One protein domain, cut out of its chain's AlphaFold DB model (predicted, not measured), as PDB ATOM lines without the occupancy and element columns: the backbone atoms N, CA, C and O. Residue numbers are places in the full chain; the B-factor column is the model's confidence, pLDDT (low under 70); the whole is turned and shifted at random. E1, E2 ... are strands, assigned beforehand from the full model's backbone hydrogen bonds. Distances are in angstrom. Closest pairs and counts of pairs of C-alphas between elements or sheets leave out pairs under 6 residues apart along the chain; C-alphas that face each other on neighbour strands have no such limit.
ATOM      1  N   VAL A  26     155.616 177.410 160.751       96.88
ATOM      2  CA  VAL A  26     155.738 178.045 162.065       96.88
ATOM      3  C   VAL A  26     154.521 178.929 162.302       96.88
ATOM      4  O   VAL A  26     154.246 179.831 161.516       96.88
ATOM      5  N   VAL A  27     153.810 178.702 163.403       96.81
ATOM      6  CA  VAL A  27     152.710 179.550 163.870       96.81
ATOM      7  C   VAL A  27     153.110 180.191 165.188       96.81
ATOM      8  O   VAL A  27     153.527 179.502 166.117       96.81
ATOM      9  N   LYS A  28     152.966 181.512 165.279       96.75
ATOM     10  CA  LYS A  28     153.185 182.281 166.507       96.75
ATOM     11  C   LYS A  28     151.873 182.919 166.927       96.75
ATOM     12  O   LYS A  28     151.249 183.599 166.118       96.75
ATOM     13  N   CYS A  29     151.490 182.717 168.178       96.00
ATOM     14  CA  CYS A  29     150.356 183.383 168.800       96.00
ATOM     15  C   CYS A  29     150.862 184.327 169.890       96.00
ATOM     16  O   CYS A  29     151.804 184.001 170.616       96.00
ATOM     17  N   GLU A  30     150.241 185.499 170.000       95.06
ATOM     18  CA  GLU A  30     150.666 186.551 170.931       95.06
ATOM     19  C   GLU A  30     150.449 186.171 172.397       95.06
ATOM     20  O   GLU A  30     151.223 186.587 173.255       95.06
ATOM     21  N   THR A  31     149.409 185.383 172.684       93.88
ATOM     22  CA  THR A  31     149.056 184.938 174.036       93.88
ATOM     23  C   THR A  31     149.012 183.416 174.101       93.88
ATOM     24  O   THR A  31     148.343 182.780 173.290       93.88
ATOM     25  N   GLU A  32     149.677 182.843 175.100       93.50
ATOM     26  CA  GLU A  32     149.709 181.409 175.376       93.50
ATOM     27  C   GLU A  32     148.323 180.883 175.733       93.50
ATOM     28  O   GLU A  32     147.867 179.932 175.106       93.50
ATOM     29  N   ASP A  33     147.655 181.504 176.711       93.31
ATOM     30  CA  ASP A  33     146.329 181.079 177.140       93.31
ATOM     31  C   ASP A  33     145.404 182.252 177.513       93.31
ATOM     32  O   ASP A  33     145.754 183.209 178.223       93.31
ATOM     33  N   THR A  34     144.173 182.188 177.012       91.00
ATOM     34  CA  THR A  34     143.150 183.212 177.258       91.00
ATOM     35  C   THR A  34     142.428 183.049 178.595       91.00
ATOM     36  O   THR A  34     142.003 184.059 179.162       91.00
ATOM     37  N   PHE A  35     142.346 181.835 179.139       90.75
ATOM     38  CA  PHE A  35     141.574 181.488 180.334       90.75
ATOM     39  C   PHE A  35     142.417 181.373 181.605       90.75
ATOM     40  O   PHE A  35     141.918 181.670 182.691       90.75
ATOM     41  N   ILE A  36     143.683 180.974 181.495       91.12
ATOM     42  CA  ILE A  36     144.577 180.821 182.642       91.12
ATOM     43  C   ILE A  36     145.178 182.177 183.005       91.12
ATOM     44  O   ILE A  36     145.864 182.842 182.222       91.12
ATOM     45  N   GLU A  37     144.903 182.608 184.233       87.25
ATOM     46  CA  GLU A  37     145.425 183.859 184.768       87.25
ATOM     47  C   GLU A  37     146.962 183.810 184.835       87.25
ATOM     48  O   GLU A  37     147.541 182.868 185.366       87.25
ATOM     49  N   GLY A  38     147.633 184.831 184.293       86.81
ATOM     50  CA  GLY A  38     149.098 184.934 184.283       86.81
ATOM     51  C   GLY A  38     149.801 184.319 183.064       86.81
ATOM     52  O   GLY A  38     150.944 184.679 182.797       86.81
ATOM     53  N   TRP A  39     149.135 183.478 182.266       91.94
ATOM     54  CA  TRP A  39     149.737 182.843 181.080       91.94
ATOM     55  C   TRP A  39     149.595 183.726 179.838       91.94
ATOM     56  O   TRP A  39     148.804 183.463 178.934       91.94
ATOM     57  N   LYS A  40     150.331 184.843 179.830       90.81
ATOM     58  CA  LYS A  40     150.251 185.879 178.784       90.81
ATOM     59  C   LYS A  40     151.438 185.920 177.826       90.81
ATOM     60  O   LYS A  40     151.430 186.728 176.905       90.81
ATOM     61  N   SER A  41     152.433 185.066 178.033       92.00
ATOM     62  CA  SER A  41     153.586 184.952 177.139       92.00
ATOM     63  C   SER A  41     153.172 184.424 175.762       92.00
ATOM     64  O   SER A  41     152.158 183.740 175.673       92.00
ATOM     65  N   PRO A  42     153.922 184.693 174.685       95.12
ATOM     66  CA  PRO A  42     153.648 184.100 173.378       95.12
ATOM     67  C   PRO A  42     153.803 182.573 173.379       95.12
ATOM     68  O   PRO A  42     154.625 182.021 174.114       95.12
ATOM     69  N   ILE A  43     153.078 181.899 172.486       96.75
ATOM     70  CA  ILE A  43     153.232 180.463 172.212       96.75
ATOM     71  C   ILE A  43     153.565 180.246 170.738       96.75
ATOM     72  O   ILE A  43     153.013 180.895 169.849       96.75
ATOM     73  N   THR A  44     154.505 179.342 170.477       97.69
ATOM     74  CA  THR A  44     154.938 178.976 169.127       97.69
ATOM     75  C   THR A  44     154.651 177.508 168.873       97.69
ATOM     76  O   THR A  44     155.014 176.654 169.682       97.69
ATOM     77  N   LEU A  45     154.042 177.216 167.728       97.81
ATOM     78  CA  LEU A  45     153.892 175.870 167.200       97.81
ATOM     79  C   LEU A  45     154.747 175.747 165.941       97.81
ATOM     80  O   LEU A  45     154.747 176.642 165.098       97.81
ATOM     81  N   THR A  46     155.497 174.661 165.806       97.94
ATOM     82  CA  THR A  46     156.349 174.427 164.636       97.94
ATOM     83  C   THR A  46     156.164 173.007 164.135       97.94
ATOM     84  O   THR A  46     156.454 172.049 164.844       97.94
ATOM     85  N   TYR A  47     155.693 172.875 162.898       97.31
ATOM     86  CA  TYR A  47     155.658 171.609 162.182       97.31
ATOM     87  C   TYR A  47     156.879 171.494 161.270       97.31
ATOM     88  O   TYR A  47     157.118 172.362 160.425       97.31
ATOM     89  N   THR A  48     157.639 170.412 161.422       94.44
ATOM     90  CA  THR A  48     158.776 170.077 160.557       94.44
ATOM     91  C   THR A  48     158.527 168.738 159.884       94.44
ATOM     92  O   THR A  48     158.349 167.727 160.555       94.44
ATOM     93  N   GLY A  49     158.504 168.723 158.555       87.12
ATOM     94  CA  GLY A  49     158.277 167.512 157.771       87.12
ATOM     95  C   GLY A  49     157.370 167.755 156.573       87.12
ATOM     96  O   GLY A  49     156.900 168.869 156.350       87.12
ATOM     97  N   GLY A  50     157.152 166.692 155.801       89.62
ATOM     98  CA  GLY A  50     156.197 166.690 154.697       89.62
ATOM     99  C   GLY A  50     154.875 166.091 155.106       89.62
ATOM    100  O   GLY A  50     154.204 166.628 155.981       89.62
ATOM    101  N   ASP A  51     154.510 164.961 154.509       93.00
ATOM    102  CA  ASP A  51     153.282 164.246 154.875       93.00
ATOM    103  C   ASP A  51     153.342 163.697 156.312       93.00
ATOM    104  O   ASP A  51     152.328 163.599 156.998       93.00
ATOM    105  N   THR A  52     154.546 163.383 156.791       95.44
ATOM    106  CA  THR A  52     154.834 163.005 158.179       95.44
ATOM    107  C   THR A  52     155.985 163.839 158.716       95.44
ATOM    108  O   THR A  52     156.920 164.159 157.972       95.44
ATOM    109  N   GLY A  53     155.951 164.137 160.007       95.69
ATOM    110  CA  GLY A  53     156.919 165.018 160.637       95.69
ATOM    111  C   GLY A  53     156.782 165.079 162.150       95.69
ATOM    112  O   GLY A  53     156.217 164.186 162.783       95.69
ATOM    113  N   GLU A  54     157.279 166.165 162.721       97.69
ATOM    114  CA  GLU A  54     157.157 166.490 164.138       97.69
ATOM    115  C   GLU A  54     156.427 167.816 164.310       97.69
ATOM    116  O   GLU A  54     156.644 168.758 163.545       97.69
ATOM    117  N   LEU A  55     155.581 167.894 165.333       98.31
ATOM    118  CA  LEU A  55     154.929 169.118 165.775       98.31
ATOM    119  C   LEU A  55     155.426 169.455 167.181       98.31
ATOM    120  O   LEU A  55     155.181 168.705 168.131       98.31
ATOM    121  N   SER A  56     156.136 170.573 167.304       98.19
ATOM    122  CA  SER A  56     156.615 171.109 168.575       98.19
ATOM    123  C   SER A  56     155.768 172.294 169.027       98.19
ATOM    124  O   SER A  56     155.264 173.064 168.207       98.19
ATOM    125  N   VAL A  57     155.589 172.416 170.342       98.12
ATOM    126  CA  VAL A  57     154.827 173.487 170.989       98.12
ATOM    127  C   VAL A  57     155.654 174.040 172.138       98.12
ATOM    128  O   VAL A  57     155.998 173.290 173.054       98.12
ATOM    129  N   THR A  58     155.935 175.341 172.099       97.56
ATOM    130  CA  THR A  58     156.840 176.000 173.047       97.56
ATOM    131  C   THR A  58     156.289 177.343 173.518       97.56
ATOM    132  O   THR A  58     155.927 178.200 172.708       97.56
ATOM    133  N   SER A  59     156.295 177.538 174.830       95.56
ATOM    134  CA  SER A  59     156.076 178.789 175.557       95.56
ATOM    135  C   SER A  59     156.767 178.700 176.930       95.56
ATOM    136  O   SER A  59     157.521 177.760 177.195       95.56
ATOM    137  N   ASP A  60     156.492 179.645 177.831       92.94
ATOM    138  CA  ASP A  60     157.014 179.598 179.201       92.94
ATOM    139  C   ASP A  60     156.430 178.423 180.013       92.94
ATOM    140  O   ASP A  60     157.134 177.826 180.833       92.94
ATOM    141  N   HIS A  61     155.169 178.038 179.766       94.19
ATOM    142  CA  HIS A  61     154.487 176.966 180.510       94.19
ATOM    143  C   HIS A  61     154.121 175.743 179.661       94.19
ATOM    144  O   HIS A  61     153.584 174.765 180.193       94.19
ATOM    145  N   VAL A  62     154.443 175.739 178.366       94.50
ATOM    146  CA  VAL A  62     154.246 174.604 177.455       94.50
ATOM    147  C   VAL A  62     155.564 174.257 176.784       94.50
ATOM    148  O   VAL A  62     156.224 175.121 176.225       94.50
ATOM    149  N   ASN A  63     155.956 172.986 176.817       96.75
ATOM    150  CA  ASN A  63     157.101 172.528 176.035       96.75
ATOM    151  C   ASN A  63     156.966 171.040 175.745       96.75
ATOM    152  O   ASN A  63     157.169 170.226 176.644       96.75
ATOM    153  N   PHE A  64     156.619 170.689 174.512       98.31
ATOM    154  CA  PHE A  64     156.629 169.302 174.065       98.31
ATOM    155  C   PHE A  64     156.844 169.194 172.557       98.31
ATOM    156  O   PHE A  64     156.706 170.155 171.802       98.31
ATOM    157  N   THR A  65     157.166 167.987 172.106       98.50
ATOM    158  CA  THR A  65     157.191 167.613 170.689       98.50
ATOM    159  C   THR A  65     156.516 166.260 170.532       98.50
ATOM    160  O   THR A  65     156.685 165.376 171.377       98.50
ATOM    161  N   VAL A  66     155.715 166.117 169.477       98.56
ATOM    162  CA  VAL A  66     155.007 164.881 169.133       98.56
ATOM    163  C   VAL A  66     155.192 164.550 167.651       98.56
ATOM    164  O   VAL A  66     155.265 165.468 166.830       98.56
ATOM    165  N   PRO A  67     155.227 163.258 167.274       98.31
ATOM    166  CA  PRO A  67     155.090 162.870 165.878       98.31
ATOM    167  C   PRO A  67     153.740 163.355 165.341       98.31
ATOM    168  O   PRO A  67     152.715 163.287 166.029       98.31
ATOM    169  N   ALA A  68     153.746 163.841 164.108       98.31
ATOM    170  CA  ALA A  68     152.598 164.450 163.467       98.31
ATOM    171  C   ALA A  68     152.507 164.073 161.986       98.31
ATOM    172  O   ALA A  68     153.455 163.575 161.375       98.31
ATOM    173  N   HIS A  69     151.334 164.306 161.416       97.44
ATOM    174  CA  HIS A  69     151.046 164.078 160.008       97.44
ATOM    175  C   HIS A  69     150.315 165.280 159.423       97.44
ATOM    176  O   HIS A  69     149.543 165.943 160.119       97.44
ATOM    177  N   LEU A  70     150.559 165.534 158.142       97.19
ATOM    178  CA  LEU A  70     149.872 166.542 157.360       97.19
ATOM    179  C   LEU A  70     148.774 165.874 156.536       97.19
ATOM    180  O   LEU A  70     148.996 164.893 155.831       97.19
ATOM    181  N   THR A  71     147.577 166.440 156.600       96.62
ATOM    182  CA  THR A  71     146.445 166.079 155.748       96.62
ATOM    183  C   THR A  71     145.968 167.300 154.987       96.62
ATOM    184  O   THR A  71     146.079 168.432 155.463       96.62
ATOM    185  N   LYS A  72     145.459 167.059 153.780       95.56
ATOM    186  CA  LYS A  72     144.798 168.066 152.958       95.56
ATOM    187  C   LYS A  72     143.431 167.542 152.574       95.56
ATOM    188  O   LYS A  72     143.326 166.437 152.040       95.56
ATOM    189  N   ASP A  73     142.401 168.324 152.831       94.81
ATOM    190  CA  ASP A  73     141.050 168.023 152.386       94.81
ATOM    191  C   ASP A  73     140.320 169.286 151.924       94.81
ATOM    192  O   ASP A  73     140.890 170.373 151.835       94.81
ATOM    193  N   GLN A  74     139.068 169.115 151.506       94.25
ATOM    194  CA  GLN A  74     138.209 170.210 151.076       94.25
ATOM    195  C   GLN A  74     137.127 170.411 152.130       94.25
ATOM    196  O   GLN A  74     136.441 169.457 152.499       94.25
ATOM    197  N   THR A  75     136.934 171.650 152.565       92.19
ATOM    198  CA  THR A  75     135.828 172.032 153.444       92.19
ATOM    199  C   THR A  75     134.972 173.093 152.771       92.19
ATOM    200  O   THR A  75     135.459 173.856 151.940       92.19
ATOM    201  N   ASP A  76     133.686 173.129 153.109       90.62
ATOM    202  CA  ASP A  76     132.820 174.236 152.715       90.62
ATOM    203  C   ASP A  76     132.988 175.376 153.721       90.62
ATOM    204  O   ASP A  76     132.842 175.170 154.928       90.62
ATOM    205  N   LEU A  77     133.325 176.560 153.220       86.62
ATOM    206  CA  LEU A  77     133.313 177.798 153.975       86.62
ATOM    207  C   LEU A  77     132.375 178.770 153.261       86.62
ATOM    208  O   LEU A  77     132.667 179.248 152.166       86.62
ATOM    209  N   GLN A  78     131.221 179.030 153.878       85.94
ATOM    210  CA  GLN A  78     130.200 179.946 153.356       85.94
ATOM    211  C   GLN A  78     129.756 179.609 151.911       85.94
ATOM    212  O   GLN A  78     129.541 180.501 151.091       85.94
ATOM    213  N   GLY A  79     129.621 178.321 151.576       87.38
ATOM    214  CA  GLY A  79     129.213 177.847 150.248       87.38
ATOM    215  C   GLY A  79     130.347 177.751 149.221       87.38
ATOM    216  O   GLY A  79     130.088 177.423 148.062       87.38
ATOM    217  N   THR A  80     131.591 178.040 149.616       88.31
ATOM    218  CA  THR A  80     132.779 177.891 148.767       88.31
ATOM    219  C   THR A  80     133.632 176.733 149.264       88.31
ATOM    220  O   THR A  80     133.988 176.670 150.438       88.31
ATOM    221  N   LYS A  81     134.001 175.818 148.360       91.62
ATOM    222  CA  LYS A  81     134.970 174.764 148.675       91.62
ATOM    223  C   LYS A  81     136.372 175.354 148.738       91.62
ATOM    224  O   LYS A  81     136.844 175.910 147.748       91.62
ATOM    225  N   VAL A  82     137.019 175.205 149.884       91.31
ATOM    226  CA  VAL A  82     138.388 175.663 150.130       91.31
ATOM    227  C   VAL A  82     139.256 174.492 150.574       91.31
ATOM    228  O   VAL A  82     138.766 173.544 151.195       91.31
ATOM    229  N   GLU A  83     140.548 174.543 150.239       92.25
ATOM    230  CA  GLU A  83     141.513 173.587 150.782       92.25
ATOM    231  C   GLU A  83     141.745 173.882 152.264       92.25
ATOM    232  O   GLU A  83     141.957 175.028 152.663       92.25
ATOM    233  N   ARG A  84     141.717 172.825 153.070       94.75
ATOM    234  CA  ARG A  84     142.122 172.834 154.467       94.75
ATOM    235  C   ARG A  84     143.374 171.996 154.609       94.75
ATOM    236  O   ARG A  84     143.412 170.850 154.163       94.75
ATOM    237  N   ILE A  85     144.381 172.562 155.263       95.75
ATOM    238  CA  ILE A  85     145.615 171.852 155.601       95.75
ATOM    239  C   ILE A  85     145.621 171.637 157.107       95.75
ATOM    240  O   ILE A  85     145.492 172.593 157.868       95.75
ATOM    241  N   THR A  86     145.780 170.399 157.556       97.06
ATOM    242  CA  THR A  86     145.818 170.068 158.982       97.06
ATOM    243  C   THR A  86     147.083 169.291 159.303       97.06
ATOM    244  O   THR A  86     147.316 168.222 158.749       97.06
ATOM    245  N   MET A  87     147.884 169.828 160.219       97.94
ATOM    246  CA  MET A  87     149.018 169.155 160.843       97.94
ATOM    247  C   MET A  87     148.595 168.733 162.244       97.94
ATOM    248  O   MET A  87     148.235 169.586 163.056       97.94
ATOM    249  N   LEU A  88     148.614 167.432 162.519       98.00
ATOM    250  CA  LEU A  88     148.064 166.870 163.748       98.00
ATOM    251  C   LEU A  88     149.011 165.847 164.366       98.00
ATOM    252  O   LEU A  88     149.475 164.932 163.685       98.00
ATOM    253  N   GLY A  89     149.247 165.966 165.671       98.19
ATOM    254  CA  GLY A  89     150.060 165.027 166.436       98.19
ATOM    255  C   GLY A  89     149.443 164.687 167.787       98.19
ATOM    256  O   GLY A  89     148.809 165.517 168.439       98.19
ATOM    257  N   THR A  90     149.610 163.440 168.220       98.44
ATOM    258  CA  THR A  90     149.236 162.987 169.567       98.44
ATOM    259  C   THR A  90     150.182 161.888 170.012       98.44
ATOM    260  O   THR A  90     150.339 160.887 169.315       98.44
ATOM    261  N   ALA A  91     150.812 162.057 171.171       98.50
ATOM    262  CA  ALA A  91     151.696 161.047 171.738       98.50
ATOM    263  C   ALA A  91     151.851 161.211 173.253       98.50
ATOM    264  O   ALA A  91     151.588 162.276 173.815       98.50
ATOM    265  N   GLN A  92     152.322 160.149 173.906       98.56
ATOM    266  CA  GLN A  92     152.870 160.267 175.252       98.56
ATOM    267  C   GLN A  92     154.256 160.910 175.176       98.56
ATOM    268  O   GLN A  92     155.097 160.495 174.382       98.56
ATOM    269  N   THR A  93     154.478 161.935 175.987       98.19
ATOM    270  CA  THR A  93     155.716 162.716 176.027       98.19
ATOM    271  C   THR A  93     155.862 163.361 177.405       98.19
ATOM    272  O   THR A  93     155.116 163.044 178.334       98.19
ATOM    273  N   THR A  94     156.816 164.265 177.564       97.94
ATOM    274  CA  THR A  94     156.926 165.128 178.742       97.94
ATOM    275  C   THR A  94     156.569 166.558 178.377       97.94
ATOM    276  O   THR A  94     156.975 167.030 177.319       97.94
ATOM    277  N   SER A  95     155.866 167.256 179.267       97.75
ATOM    278  CA  SER A  95     155.610 168.690 179.138       97.75
ATOM    279  C   SER A  95     155.733 169.385 180.481       97.75
ATOM    280  O   SER A  95     155.509 168.779 181.529       97.75
ATOM    281  N   ASN A  96     156.024 170.681 180.431       96.00
ATOM    282  CA  ASN A  96     155.735 171.587 181.534       96.00
ATOM    283  C   ASN A  96     154.224 171.569 181.812       96.00
ATOM    284  O   ASN A  96     153.422 171.662 180.874       96.00
ATOM    285  N   MET A  97     153.860 171.385 183.079       95.75
ATOM    286  CA  MET A  97     152.497 171.404 183.612       95.75
ATOM    287  C   MET A  97     152.527 171.969 185.042       95.75
ATOM    288  O   MET A  97     153.553 171.842 185.714       95.75
ATOM    289  N   PRO A  98     151.417 172.521 185.557       95.81
ATOM    290  CA  PRO A  98     151.282 172.847 186.980       95.81
ATOM    291  C   PRO A  98     151.683 171.671 187.898       95.81
ATOM    292  O   PRO A  98     151.401 170.513 187.594       95.81
ATOM    293  N   GLU A  99     152.342 171.913 189.027       95.75
ATOM    294  CA  GLU A  99     152.715 170.826 189.941       95.75
ATOM    295  C   GLU A  99     151.460 170.197 190.575       95.75
ATOM    296  O   GLU A  99     150.676 170.921 191.193       95.75
ATOM    297  N   PRO A 100     151.226 168.875 190.428       93.44
ATOM    298  CA  PRO A 100     149.979 168.238 190.853       93.44
ATOM    299  C   PRO A 100     149.576 168.458 192.315       93.44
ATOM    300  O   PRO A 100     148.404 168.722 192.594       93.44
ATOM    301  N   PRO A 139     155.207 163.531 182.812       97.81
ATOM    302  CA  PRO A 139     154.698 162.717 181.719       97.81
ATOM    303  C   PRO A 139     153.234 163.068 181.412       97.81
ATOM    304  O   PRO A 139     152.390 163.141 182.311       97.81
ATOM    305  N   VAL A 140     152.929 163.258 180.130       98.38
ATOM    306  CA  VAL A 140     151.603 163.629 179.625       98.38
ATOM    307  C   VAL A 140     151.246 162.848 178.364       98.38
ATOM    308  O   VAL A 140     152.126 162.436 177.611       98.38
ATOM    309  N   THR A 141     149.952 162.708 178.088       98.44
ATOM    310  CA  THR A 141     149.472 162.569 176.708       98.44
ATOM    311  C   THR A 141     149.288 163.977 176.157       98.44
ATOM    312  O   THR A 141     148.459 164.729 176.669       98.44
ATOM    313  N   ALA A 142     150.082 164.349 175.153       98.50
ATOM    314  CA  ALA A 142     150.014 165.654 174.507       98.50
ATOM    315  C   ALA A 142     149.339 165.546 173.139       98.50
ATOM    316  O   ALA A 142     149.566 164.585 172.400       98.50
ATOM    317  N   HIS A 143     148.549 166.558 172.806       98.38
ATOM    318  CA  HIS A 143     147.890 166.748 171.526       98.38
ATOM    319  C   HIS A 143     148.191 168.156 171.015       98.38
ATOM    320  O   HIS A 143     148.124 169.127 171.773       98.38
ATOM    321  N   ALA A 144     148.506 168.269 169.729       98.12
ATOM    322  CA  ALA A 144     148.674 169.550 169.064       98.12
ATOM    323  C   ALA A 144     148.134 169.491 167.636       98.12
ATOM    324  O   ALA A 144     148.293 168.485 166.936       98.12
ATOM    325  N   MET A 145     147.537 170.598 167.210       97.69
ATOM    326  CA  MET A 145     147.014 170.794 165.871       97.69
ATOM    327  C   MET A 145     147.358 172.195 165.369       97.69
ATOM    328  O   MET A 145     147.133 173.183 166.071       97.69
ATOM    329  N   ILE A 146     147.826 172.271 164.126       97.38
ATOM    330  CA  ILE A 146     147.780 173.483 163.306       97.38
ATOM    331  C   ILE A 146     146.826 173.194 162.147       97.38
ATOM    332  O   ILE A 146     147.048 172.269 161.368       97.38
ATOM    333  N   MET A 147     145.775 173.989 162.013       96.06
ATOM    334  CA  MET A 147     144.866 173.969 160.873       96.06
ATOM    335  C   MET A 147     145.013 175.277 160.105       96.06
ATOM    336  O   MET A 147     144.948 176.338 160.706       96.06
ATOM    337  N   LEU A 148     145.201 175.209 158.792       95.19
ATOM    338  CA  LEU A 148     145.302 176.370 157.915       95.19
ATOM    339  C   LEU A 148     144.082 176.425 157.000       95.19
ATOM    340  O   LEU A 148     143.783 175.446 156.306       95.19
ATOM    341  N   LEU A 149     143.400 177.566 157.006       92.69
ATOM    342  CA  LEU A 149     142.189 177.827 156.231       92.69
ATOM    343  C   LEU A 149     142.148 179.291 155.779       92.69
ATOM    344  O   LEU A 149     142.604 180.152 156.526       92.69
ATOM    345  N   PRO A 150     141.573 179.603 154.611       89.69
ATOM    346  CA  PRO A 150     141.300 180.983 154.230       89.69
ATOM    347  C   PRO A 150     139.993 181.463 154.875       89.69
ATOM    348  O   PRO A 150     138.921 181.246 154.314       89.69
ATOM    349  N   ILE A 151     140.071 182.033 156.082       83.25
ATOM    350  CA  ILE A 151     138.892 182.382 156.893       83.25
ATOM    351  C   ILE A 151     138.281 183.699 156.409       83.25
ATOM    352  O   ILE A 151     137.115 183.716 156.007       83.25
ATOM    353  N   ASP A 152     139.075 184.770 156.412       81.50
ATOM    354  CA  ASP A 152     138.610 186.114 156.064       81.50
ATOM    355  C   ASP A 152     138.965 186.511 154.621       81.50
ATOM    356  O   ASP A 152     138.269 187.321 154.005       81.50
ATOM    357  N   ASP A 153     140.020 185.918 154.051       80.19
ATOM    358  CA  ASP A 153     140.481 186.165 152.680       80.19
ATOM    359  C   ASP A 153     140.788 184.842 151.944       80.19
ATOM    360  O   ASP A 153     141.706 184.118 152.343       80.19
ATOM    361  N   PRO A 154     140.093 184.531 150.827       74.62
ATOM    362  CA  PRO A 154     140.344 183.354 149.989       74.62
ATOM    363  C   PRO A 154     141.804 183.146 149.554       74.62
ATOM    364  O   PRO A 154     142.193 182.017 149.254       74.62
ATOM    365  N   GLY A 155     142.605 184.212 149.475       78.62
ATOM    366  CA  GLY A 155     144.010 184.161 149.067       78.62
ATOM    367  C   GLY A 155     145.008 183.950 150.207       78.62
ATOM    368  O   GLY A 155     146.199 183.783 149.932       78.62
ATOM    369  N   LYS A 156     144.567 183.965 151.469       85.88
ATOM    370  CA  LYS A 156     145.452 183.981 152.635       85.88
ATOM    371  C   LYS A 156     145.082 182.882 153.621       85.88
ATOM    372  O   LYS A 156     144.002 182.888 154.189       85.88
ATOM    373  N   LEU A 157     146.014 181.967 153.870       90.25
ATOM    374  CA  LEU A 157     145.848 180.955 154.907       90.25
ATOM    375  C   LEU A 157     146.037 181.561 156.299       90.25
ATOM    376  O   LEU A 157     147.040 182.222 156.577       90.25
ATOM    377  N   GLU A 158     145.095 181.266 157.182       92.00
ATOM    378  CA  GLU A 158     145.088 181.683 158.575       92.00
ATOM    379  C   GLU A 158     145.156 180.455 159.487       92.00
ATOM    380  O   GLU A 158     144.474 179.455 159.227       92.00
ATOM    381  N   PRO A 159     146.005 180.484 160.530       94.56
ATOM    382  CA  PRO A 159     146.159 179.352 161.420       94.56
ATOM    383  C   PRO A 159     145.102 179.344 162.528       94.56
ATOM    384  O   PRO A 159     144.959 180.297 163.290       94.56
ATOM    385  N   ILE A 160     144.448 178.201 162.690       93.31
ATOM    386  CA  ILE A 160     143.717 177.810 163.892       93.31
ATOM    387  C   ILE A 160     144.576 176.782 164.621       93.31
ATOM    388  O   ILE A 160     144.998 175.781 164.038       93.31
ATOM    389  N   VAL A 161     144.830 177.018 165.904       94.94
ATOM    390  CA  VAL A 161     145.667 176.144 166.728       94.94
ATOM    391  C   VAL A 161     144.856 175.527 167.855       94.94
ATOM    392  O   VAL A 161     143.974 176.165 168.426       94.94
ATOM    393  N   GLN A 162     145.158 174.274 168.176       94.56
ATOM    394  CA  GLN A 162     144.627 173.599 169.356       94.56
ATOM    395  C   GLN A 162     145.746 172.821 170.023       94.56
ATOM    396  O   GLN A 162     146.530 172.143 169.357       94.56
ATOM    397  N   THR A 163     145.818 172.912 171.344       96.31
ATOM    398  CA  THR A 163     146.842 172.230 172.133       96.31
ATOM    399  C   THR A 163     146.230 171.740 173.427       96.31
ATOM    400  O   THR A 163     145.565 172.505 174.122       96.31
ATOM    401  N   SER A 164     146.452 170.479 173.778       97.12
ATOM    402  CA  SER A 164     145.991 169.944 175.054       97.12
ATOM    403  C   SER A 164     146.970 168.930 175.629       97.12
ATOM    404  O   SER A 164     147.731 168.275 174.911       97.12
ATOM    405  N   ARG A 165     147.012 168.858 176.958       97.31
ATOM    406  CA  ARG A 165     147.937 168.012 177.712       97.31
ATOM    407  C   ARG A 165     147.195 167.373 178.873       97.31
ATOM    408  O   ARG A 165     146.648 168.073 179.721       97.31
ATOM    409  N   GLN A 166     147.197 166.050 178.932       97.38
ATOM    410  CA  GLN A 166     146.624 165.288 180.038       97.38
ATOM    411  C   GLN A 166     147.746 164.656 180.855       97.38
ATOM    412  O   GLN A 166     148.605 163.987 180.281       97.38
ATOM    413  N   TYR A 167     147.735 164.809 182.180       96.56
ATOM    414  CA  TYR A 167     148.705 164.109 183.029       96.56
ATOM    415  C   TYR A 167     148.579 162.589 182.884       96.56
ATOM    416  O   TYR A 167     147.474 162.043 182.859       96.56
ATOM    417  N   LEU A 168     149.712 161.885 182.881       95.94
ATOM    418  CA  LEU A 168     149.726 160.426 182.975       95.94
ATOM    419  C   LEU A 168     149.745 159.981 184.440       95.94
ATOM    420  O   LEU A 168     150.652 160.320 185.194       95.94
ATOM    421  N   GLY A 169     148.744 159.192 184.840       91.19
ATOM    422  CA  GLY A 169     148.683 158.573 186.171       91.19
ATOM    423  C   GLY A 169     148.326 159.516 187.326       91.19
ATOM    424  O   GLY A 169     148.316 159.078 188.474       91.19
ATOM    425  N   VAL A 170     148.001 160.780 187.046       91.38
ATOM    426  CA  VAL A 170     147.547 161.762 188.041       91.38
ATOM    427  C   VAL A 170     146.045 161.973 187.885       91.38
ATOM    428  O   VAL A 170     145.547 162.164 186.777       91.38
ATOM    429  N   LYS A 171     145.323 161.953 189.006       88.38
ATOM    430  CA  LYS A 171     143.885 162.225 189.057       88.38
ATOM    431  C   LYS A 171     143.609 163.518 189.804       88.38
ATOM    432  O   LYS A 171     144.356 163.900 190.707       88.38
ATOM    433  N   SER A 172     142.514 164.168 189.434       82.31
ATOM    434  CA  SER A 172     141.971 165.277 190.198       82.31
ATOM    435  C   SER A 172     141.488 164.789 191.571       82.31
ATOM    436  O   SER A 172     141.192 163.600 191.742       82.31
ATOM    437  N   PRO A 173     141.325 165.691 192.555       73.94
ATOM    438  CA  PRO A 173     140.748 165.353 193.856       73.94
ATOM    439  C   PRO A 173     139.340 164.734 193.772       73.94
ATOM    440  O   PRO A 173     138.910 164.057 194.699       73.94
ATOM    441  N   TRP A 174     138.638 164.933 192.653       76.38
ATOM    442  CA  TRP A 174     137.317 164.370 192.354       76.38
ATOM    443  C   TRP A 174     137.358 163.128 191.445       76.38
ATOM    444  O   TRP A 174     136.323 162.682 190.958       76.38
ATOM    445  N   GLY A 175     138.541 162.549 191.219       80.81
ATOM    446  CA  GLY A 175     138.724 161.256 190.549       80.81
ATOM    447  C   GLY A 175     138.786 161.296 189.019       80.81
ATOM    448  O   GLY A 175     138.971 160.249 188.395       80.81
ATOM    449  N   GLY A 176     138.669 162.476 188.407       84.50
ATOM    450  CA  GLY A 176     138.791 162.666 186.960       84.50
ATOM    451  C   GLY A 176     140.242 162.726 186.488       84.50
ATOM    452  O   GLY A 176     141.161 162.955 187.275       84.50
ATOM    453  N   ASP A 177     140.463 162.524 185.189       91.06
ATOM    454  CA  ASP A 177     141.727 162.912 184.565       91.06
ATOM    455  C   ASP A 177     141.883 164.433 184.588       91.06
ATOM    456  O   ASP A 177     140.903 165.170 184.470       91.06
ATOM    457  N   ILE A 178     143.118 164.904 184.745       91.31
ATOM    458  CA  ILE A 178     143.420 166.332 184.669       91.31
ATOM    459  C   ILE A 178     143.881 166.630 183.242       91.31
ATOM    460  O   ILE A 178     144.983 166.241 182.846       91.31
ATOM    461  N   LEU A 179     143.018 167.305 182.485       93.00
ATOM    462  CA  LEU A 179     143.285 167.811 181.144       93.00
ATOM    463  C   LEU A 179     143.495 169.321 181.215       93.00
ATOM    464  O   LEU A 179     142.681 170.045 181.783       93.00
ATOM    465  N   LEU A 180     144.579 169.782 180.610       93.81
ATOM    466  CA  LEU A 180     144.864 171.186 180.401       93.81
ATOM    467  C   LEU A 180     144.753 171.475 178.907       93.81
ATOM    468  O   LEU A 180     145.637 171.107 178.129       93.81
ATOM    469  N   GLU A 181     143.654 172.102 178.517       93.19
ATOM    470  CA  GLU A 181     143.498 172.669 177.184       93.19
ATOM    471  C   GLU A 181     144.122 174.054 177.190       93.19
ATOM    472  O   GLU A 181     143.795 174.881 178.039       93.19
ATOM    473  N   THR A 182     145.052 174.277 176.271       91.88
ATOM    474  CA  THR A 182     145.617 175.595 176.045       91.88
ATOM    475  C   THR A 182     144.899 176.212 174.866       91.88
ATOM    476  O   THR A 182     144.828 175.599 173.794       91.88
ATOM    477  N   ILE A 183     144.349 177.403 175.089       90.38
ATOM    478  CA  ILE A 183     143.595 178.169 174.096       90.38
ATOM    479  C   ILE A 183     144.394 179.436 173.789       90.38
ATOM    480  O   ILE A 183     144.166 180.472 174.436       90.38
ATOM    481  N   PRO A 184     145.337 179.352 172.823       89.56
ATOM    482  CA  PRO A 184     146.107 180.499 172.383       89.56
ATOM    483  C   PRO A 184     145.195 181.641 171.967       89.56
ATOM    484  O   PRO A 184     144.187 181.448 171.286       89.56
ATOM    485  N   GLY A 185     145.550 182.831 172.427       80.88
ATOM    486  CA  GLY A 185     144.812 184.058 172.181       80.88
ATOM    487  C   GLY A 185     145.604 185.078 171.385       80.88
ATOM    488  O   GLY A 185     146.800 184.918 171.126       80.88
ATOM    489  N   GLY A 186     144.918 186.178 171.076       79.62
ATOM    490  CA  GLY A 186     145.438 187.225 170.200       79.62
ATOM    491  C   GLY A 186     145.486 186.763 168.747       79.62
ATOM    492  O   GLY A 186     144.831 185.787 168.374       79.62
ATOM    493  N   ASP A 187     146.272 187.459 167.929       85.94
ATOM    494  CA  ASP A 187     146.446 187.056 166.540       85.94
ATOM    495  C   ASP A 187     147.466 185.907 166.439       85.94
ATOM    496  O   ASP A 187     148.669 186.103 166.641       85.94
ATOM    497  N   CYS A 188     147.017 184.710 166.058       92.62
ATOM    498  CA  CYS A 188     147.914 183.646 165.603       92.62
ATOM    499  C   CYS A 188     148.288 183.877 164.132       92.62
ATOM    500  O   CYS A 188     147.417 184.012 163.275       92.62
ATOM    501  N   LYS A 189     149.585 183.909 163.813       94.06
ATOM    502  CA  LYS A 189     150.085 184.181 162.454       94.06
ATOM    503  C   LYS A 189     151.088 183.127 162.017       94.06
ATOM    504  O   LYS A 189     151.896 182.655 162.818       94.06
ATOM    505  N   LEU A 190     151.054 182.803 160.726       92.81
ATOM    506  CA  LEU A 190     152.165 182.119 160.076       92.81
ATOM    507  C   LEU A 190     153.395 183.034 160.142       92.81
ATOM    508  O   LEU A 190     153.312 184.213 159.795       92.81
ATOM    509  N   SER A 191     154.511 182.506 160.634       86.94
ATOM    510  CA  SER A 191     155.806 183.177 160.557       86.94
ATOM    511  C   SER A 191     156.453 182.789 159.238       86.94
ATOM    512  O   SER A 191     156.593 181.599 158.956       86.94
ATOM    513  N   GLU A 192     156.845 183.800 158.469       62.81
ATOM    514  CA  GLU A 192     157.810 183.652 157.375       62.81
ATOM    515  C   GLU A 192     159.185 183.214 157.907       62.81
ATOM    516  O   GLU A 192     159.484 183.511 159.098       62.81
TER     517      GLU A 192
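This is residues 26 to 100 and 139 to 192 of the 192 residues of an uncharacterized protein of Mesorhizobium sp. B2-3-12 (UniProt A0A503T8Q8). One antiparallel sheet of nine strands is curled and folded back on itself like a flattened, partly closed barrel, with E8, E7 and E6 as one leaf facing E4, E3, E2, E1 and E9 as the other. E5 is the hinge between the leaves, and after E8 the chain crosses to the other leaf, where E9 pairs with E1. The printed part has 129 residues, no named helix and nine named strands, E1 to E9 along the chain; the sheet's order is E8, E7, E6, E5, E4, E3, E2, E1, E9, and the class is all strand. The whole is compact, with a radius of gyration of the C-alphas of 15.5 A, yet elongated, spanning 47 by 30 by 28 A.

E1, residues 26 to 31, begins with C-alpha 26 at (155.738, 178.045, 162.065). E2 is residues 43 to 49 and E3 residues 52 to 58. E4, residues 63 to 77, is 32.9 A long and bends by 83 degrees at residue 74. E5, residues 80 to 98, is the longest strand at 42.8 A, bends by 88 degrees at residue 93 and ends with C-alpha 98 at (151.282, 172.847, 186.980). E6, residues 139 to 149, is 32.2 A long. E7, residues 158 to 171, is 36.2 A long and bends by 75 degrees at residue 168. E8 is residues 177 to 182, and E9, residues 185 to 191, ends with C-alpha 191 at (155.806, 183.177, 160.557).

The sheet is twisted, and its edge strands are E8 and E9. E1 to E5 form a meander, each strand the antiparallel neighbour of the one before, and E6 to E8 form another. E1 and E2 are a hairpin, with N 27 and O 45 at 2.8 A. E3 pairs with E2 through N 46 and O 56, 2.9 A, and with E4 through N 55 and O 66, 2.9 A. E5 pairs with E4 through N 71 and O 86, 2.8 A, and with E6 through N 87 and O 146, 2.8 A. E7 pairs with E6 through N 143 and O 164, 2.8 A, and with E8 through N 180 and O 165, 2.8 A. E8 runs on into E9 at 66 degrees across a break of 2 residues, and the two are apart. E9 and E1 are antiparallel at 157 degrees, with N 28 and O 189 at 2.9 A. Between the leaves, the closest C-alphas of E7 and E9 are those of Pro 159 and Cys 188, 6.2 A apart.

The two C-alphas farthest apart, those of Gly 155 and Pro 173, are 48.7 A apart. Residues 101 to 138 are not printed, and C-alphas 100 and 139 are 11.7 A apart across that cut. The link from E1 to E2, 11 residues, is long. The mean pLDDT of the printed part is 92.8, and residue 192, the chain's last, is under 70.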